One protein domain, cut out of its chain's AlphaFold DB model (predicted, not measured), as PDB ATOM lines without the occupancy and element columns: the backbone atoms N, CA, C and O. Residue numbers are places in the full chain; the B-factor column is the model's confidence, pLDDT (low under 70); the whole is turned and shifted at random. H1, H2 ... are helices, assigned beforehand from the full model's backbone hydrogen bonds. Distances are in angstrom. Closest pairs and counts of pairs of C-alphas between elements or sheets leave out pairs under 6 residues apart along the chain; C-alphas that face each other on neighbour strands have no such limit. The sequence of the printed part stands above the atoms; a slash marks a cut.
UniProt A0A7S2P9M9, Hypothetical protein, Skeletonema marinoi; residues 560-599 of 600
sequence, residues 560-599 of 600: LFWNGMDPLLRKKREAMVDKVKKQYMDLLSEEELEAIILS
ATOM      1  N   LEU A 560      22.143 -18.602  24.232       66.94
ATOM      2  CA  LEU A 560      21.914 -19.664  25.233       66.94
ATOM      3  C   LEU A 560      21.290 -19.123  26.535       66.94
ATOM      4  O   LEU A 560      20.522 -19.838  27.185       66.94
ATOM      5  N   PHE A 561      21.562 -17.853  26.852       74.56
ATOM      6  CA  PHE A 561      20.951 -17.080  27.931       74.56
ATOM      7  C   PHE A 561      20.490 -15.714  27.402       74.56
ATOM      8  O   PHE A 561      21.282 -15.001  26.785       74.56
ATOM      9  N   TRP A 562      19.246 -15.315  27.676       73.75
ATOM     10  CA  TRP A 562      18.739 -13.971  27.367       73.75
ATOM     11  C   TRP A 562      18.347 -13.214  28.642       73.75
ATOM     12  O   TRP A 562      18.048 -13.812  29.682       73.75
ATOM     13  N   ASN A 563      18.364 -11.880  28.568       64.31
ATOM     14  CA  ASN A 563      17.957 -11.019  29.678       64.31
ATOM     15  C   ASN A 563      16.451 -11.176  29.926       64.31
ATOM     16  O   ASN A 563      15.658 -11.044  29.000       64.31
ATOM     17  N   GLY A 564      16.065 -11.480  31.169       70.00
ATOM     18  CA  GLY A 564      14.673 -11.771  31.540       70.00
ATOM     19  C   GLY A 564      14.270 -13.248  31.443       70.00
ATOM     20  O   GLY A 564      13.108 -13.568  31.674       70.00
ATOM     21  N   MET A 565      15.200 -14.162  31.132       73.94
ATOM     22  CA  MET A 565      14.943 -15.605  31.214       73.94
ATOM     23  C   MET A 565      14.546 -16.007  32.643       73.94
ATOM     24  O   MET A 565      15.223 -15.629  33.603       73.94
ATOM     25  N   ASP A 566      13.486 -16.811  32.769       79.69
ATOM     26  CA  ASP A 566      13.024 -17.364  34.046       79.69
ATOM     27  C   ASP A 566      14.194 -18.047  34.796       79.69
ATOM     28  O   ASP A 566      14.848 -18.935  34.225       79.69
ATOM     29  N   PRO A 567      14.487 -17.656  36.057       83.50
ATOM     30  CA  PRO A 567      15.602 -18.193  36.837       83.50
ATOM     31  C   PRO A 567      15.658 -19.725  36.894       83.50
ATOM     32  O   PRO A 567      16.746 -20.306  36.909       83.50
ATOM     33  N   LEU A 568      14.503 -20.403  36.895       81.44
ATOM     34  CA  LEU A 568      14.444 -21.869  36.926       81.44
ATOM     35  C   LEU A 568      14.875 -22.503  35.600       81.44
ATOM     36  O   LEU A 568      15.600 -23.505  35.593       81.44
ATOM     37  N   LEU A 569      14.458 -21.919  34.476       78.31
ATOM     38  CA  LEU A 569      14.871 -22.356  33.142       78.31
ATOM     39  C   LEU A 569      16.356 -22.085  32.907       78.31
ATOM     40  O   LEU A 569      17.055 -22.953  32.380       78.31
ATOM     41  N   ARG A 570      16.855 -20.935  33.375       84.75
ATOM     42  CA  ARG A 570      18.279 -20.595  33.330       84.75
ATOM     43  C   ARG A 570      19.129 -21.636  34.055       84.75
ATOM     44  O   ARG A 570      20.042 -22.192  33.452       84.75
ATOM     45  N   LYS A 571      18.760 -21.989  35.289       85.75
ATOM     46  CA  LYS A 571      19.476 -22.994  36.093       85.75
ATOM     47  C   LYS A 571      19.488 -24.384  35.441       85.75
ATOM     48  O   LYS A 571      20.494 -25.087  35.500       85.75
ATOM     49  N   LYS A 572      18.388 -24.794  34.794       84.62
ATOM     50  CA  LYS A 572      18.332 -26.062  34.038       84.62
ATOM     51  C   LYS A 572      19.261 -26.053  32.823       84.62
ATOM     52  O   LYS A 572      19.899 -27.067  32.549       84.62
ATOM     53  N   ARG A 573      19.333 -24.930  32.103       82.50
ATOM     54  CA  ARG A 573      20.220 -24.780  30.941       82.50
ATOM     55  C   ARG A 573      21.688 -24.715  31.351       82.50
ATOM     56  O   ARG A 573      22.486 -25.411  30.739       82.50
ATOM     57  N   GLU A 574      22.024 -23.985  32.414       86.12
ATOM     58  CA  GLU A 574      23.374 -23.970  33.003       86.12
ATOM     59  C   GLU A 574      23.826 -25.393  33.374       86.12
ATOM     60  O   GLU A 574      24.883 -25.837  32.934       86.12
ATOM     61  N   ALA A 575      22.970 -26.174  34.043       85.56
ATOM     62  CA  ALA A 575      23.277 -27.566  34.381       85.56
ATOM     63  C   ALA A 575      23.483 -28.473  33.150       85.56
ATOM     64  O   ALA A 575      24.262 -29.426  33.201       85.56
ATOM     65  N   MET A 576      22.782 -28.208  32.044       81.50
ATOM     66  CA  MET A 576      22.942 -28.960  30.798       81.50
ATOM     67  C   MET A 576      24.255 -28.594  30.093       81.50
ATOM     68  O   MET A 576      24.962 -29.491  29.639       81.50
ATOM     69  N   VAL A 577      24.614 -27.305  30.070       83.00
ATOM     70  CA  VAL A 577      25.899 -26.820  29.543       83.00
ATOM     71  C   VAL A 577      27.064 -27.409  30.335       83.00
ATOM     72  O   VAL A 577      27.995 -27.934  29.730       83.00
ATOM     73  N   ASP A 578      26.991 -27.425  31.667       83.56
ATOM     74  CA  ASP A 578      28.029 -28.030  32.512       83.56
ATOM     75  C   ASP A 578      28.180 -29.533  32.262       83.56
ATOM     76  O   ASP A 578      29.293 -30.064  32.254       83.56
ATOM     77  N   LYS A 579      27.070 -30.233  32.005       85.69
ATOM     78  CA  LYS A 579      27.089 -31.666  31.692       85.69
ATOM     79  C   LYS A 579      27.766 -31.945  30.350       85.69
ATOM     80  O   LYS A 579      28.580 -32.859  30.275       85.69
ATOM     81  N   VAL A 580      27.469 -31.141  29.327       79.31
ATOM     82  CA  VAL A 580      28.124 -31.228  28.012       79.31
ATOM     83  C   VAL A 580      29.604 -30.871  28.128       79.31
ATOM     84  O   VAL A 580      30.447 -31.609  27.630       79.31
ATOM     85  N   LYS A 581      29.946 -29.801  28.855       80.38
ATOM     86  CA  LYS A 581      31.339 -29.405  29.105       80.38
ATOM     87  C   LYS A 581      32.130 -30.525  29.778       80.38
ATOM     88  O   LYS A 581      33.259 -30.800  29.386       80.38
ATOM     89  N   LYS A 582      31.525 -31.207  30.753       82.94
ATOM     90  CA  LYS A 582      32.140 -32.351  31.431       82.94
ATOM     91  C   LYS A 582      32.345 -33.544  30.492       82.94
ATOM     92  O   LYS A 582      33.412 -34.136  30.510       82.94
ATOM     93  N   GLN A 583      31.369 -33.845  29.633       79.00
ATOM     94  CA  GLN A 583      31.509 -34.901  28.622       79.00
ATOM     95  C   GLN A 583      32.621 -34.606  27.608       79.00
ATOM     96  O   GLN A 583      33.331 -35.523  27.216       79.00
ATOM     97  N   TYR A 584      32.792 -33.343  27.208       74.62
ATOM     98  CA  TYR A 584      33.893 -32.944  26.329       74.62
ATOM     99  C   TYR A 584      35.261 -33.061  27.010       74.62
ATOM    100  O   TYR A 584      36.199 -33.540  26.384       74.62
ATOM    101  N   MET A 585      35.366 -32.687  28.286       74.38
ATOM    102  CA  MET A 585      36.609 -32.840  29.054       74.38
ATOM    103  C   MET A 585      37.005 -34.306  29.275       74.38
ATOM    104  O   MET A 585      38.190 -34.598  29.333       74.38
ATOM    105  N   ASP A 586      36.040 -35.225  29.369       77.00
ATOM    106  CA  ASP A 586      36.320 -36.663  29.512       77.00
ATOM    107  C   ASP A 586      36.721 -37.334  28.177       77.00
ATOM    108  O   ASP A 586      37.297 -38.421  28.184       77.00
ATOM    109  N   LEU A 587      36.384 -36.723  27.033       70.62
ATOM    110  CA  LEU A 587      36.664 -37.257  25.691       70.62
ATOM    111  C   LEU A 587      37.954 -36.719  25.072       70.62
ATOM    112  O   LEU A 587      38.508 -37.370  24.191       70.62
ATOM    113  N   LEU A 588      38.415 -35.550  25.509       67.38
ATOM    114  CA  LEU A 588      39.693 -35.000  25.082       67.38
ATOM    115  C   LEU A 588      40.797 -35.626  25.931       67.38
ATOM    116  O   LEU A 588      40.855 -35.431  27.143       67.38
ATOM    117  N   SER A 589      41.661 -36.404  25.284       67.00
ATOM    118  CA  SER A 589      42.879 -36.902  25.920       67.00
ATOM    119  C   SER A 589      43.780 -35.727  26.326       67.00
ATOM    120  O   SER A 589      43.750 -34.669  25.695       67.00
ATOM    121  N   GLU A 590      44.579 -35.886  27.387       67.94
ATOM    122  CA  GLU A 590      45.434 -34.809  27.925       67.94
ATOM    123  C   GLU A 590      46.379 -34.230  26.841       67.94
ATOM    124  O   GLU A 590      46.618 -33.025  26.812       67.94
ATOM    125  N   GLU A 591      46.793 -35.053  25.865       68.19
ATOM    126  CA  GLU A 591      47.594 -34.645  24.696       68.19
ATOM    127  C   GLU A 591      46.818 -33.801  23.663       68.19
ATOM    128  O   GLU A 591      47.377 -32.874  23.077       68.19
ATOM    129  N   GLU A 592      45.528 -34.064  23.435       66.19
ATOM    130  CA  GLU A 592      44.701 -33.248  22.526       66.19
ATOM    131  C   GLU A 592      44.300 -31.916  23.166       66.19
ATOM    132  O   GLU A 592      44.148 -30.905  22.474       66.19
ATOM    133  N   LEU A 593      44.168 -31.893  24.495       66.00
ATOM    134  CA  LEU A 593      43.878 -30.675  25.244       66.00
ATOM    135  C   LEU A 593      45.089 -29.725  25.258       66.00
ATOM    136  O   LEU A 593      44.917 -28.519  25.075       66.00
ATOM    137  N   GLU A 594      46.311 -30.255  25.388       67.06
ATOM    138  CA  GLU A 594      47.541 -29.470  25.223       67.06
ATOM    139  C   GLU A 594      47.716 -28.959  23.784       67.06
ATOM    140  O   GLU A 594      48.102 -27.805  23.599       67.06
ATOM    141  N   ALA A 595      47.368 -29.755  22.764       71.25
ATOM    142  CA  ALA A 595      47.457 -29.328  21.365       71.25
ATOM    143  C   ALA A 595      46.532 -28.143  21.038       71.25
ATOM    144  O   ALA A 595      46.927 -27.252  20.289       71.25
ATOM    145  N   ILE A 596      45.328 -28.102  21.620       65.50
ATOM    146  CA  ILE A 596      44.390 -26.988  21.425       65.50
ATOM    147  C   ILE A 596      44.870 -25.737  22.173       65.50
ATOM    148  O   ILE A 596      44.883 -24.661  21.579       65.50
ATOM    149  N   ILE A 597      45.338 -25.875  23.421       69.06
ATOM    150  CA  ILE A 597      45.851 -24.749  24.227       69.06
ATOM    151  C   ILE A 597      47.133 -24.147  23.628       69.06
ATOM    152  O   ILE A 597      47.375 -22.956  23.787       69.06
ATOM    153  N   LEU A 598      47.947 -24.941  22.930       65.12
ATOM    154  CA  LEU A 598      49.137 -24.462  22.216       65.12
ATOM    155  C   LEU A 598      48.832 -23.906  20.811       65.12
ATOM    156  O   LEU A 598      49.744 -23.381  20.169       65.12
ATOM    157  N   SER A 599      47.594 -24.046  20.317       55.91
ATOM    158  CA  SER A 599      47.172 -23.591  18.980       55.91
ATOM    159  C   SER A 599      46.320 -22.311  18.967       55.91
ATOM    160  O   SER A 599      46.022 -21.804  17.884       55.91
TER     161      SER A 599
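AT A GLANCE: This is residues 560 to 599 of the 600 residues of the protein "Hypothetical protein" of Skeletonema marinoi (UniProt A0A7S2P9M9). One long straight helix, H1, makes most of the longest axis, and a short helix, H2, turns off sharply past its last residue, so that the two meet at a corner like an L. At the other end of H1, the unnamed stretch of residues 560 to 566 forms a hook that folds back toward the same side of H1 as H2, giving a shallow, open U. The printed part has 40 residues with two named helices, H1 then H2, and no named strand; its class is all helix. It is extended, with a radius of gyration of the C-alphas of 14.5 A and spans of 40 by 19 by 8 A.

IN THESE COORDINATES: H1 is residues 567 to 587, 30.5 A from first to last C-alpha, from C-alpha 567 at (15.602, -18.193, 36.837) to C-alpha 587 at (36.664, -37.257, 25.691). H2 is residues 590 to 597, 10.7 A long, and ends with C-alpha 597 at (45.851, -24.749, 24.227).

HOW THE PARTS SIT: A tight link of two residues, Leu 588 and Ser 589, joins H1 to H2. The two helices are only just apart, their closest C-alphas 8.5 A from each other. The y component of the N-to-C direction is -0.55 in H1 and 0.93 in H2. In H1 and H2 every O i to N i+4 pair is within hydrogen-bond range. Residues 563 to 568 stand free, and so do residues 578 to 584, which belong to H1.

THE WHOLE: The C-alphas of Gly 564 and Glu 591, the two farthest apart, are 40.7 A from each other. The printed part has no cut. The mean pLDDT of the printed part is 75.1; it is under 70 at residues 560, 563, 588 to 594 and 596 to 599.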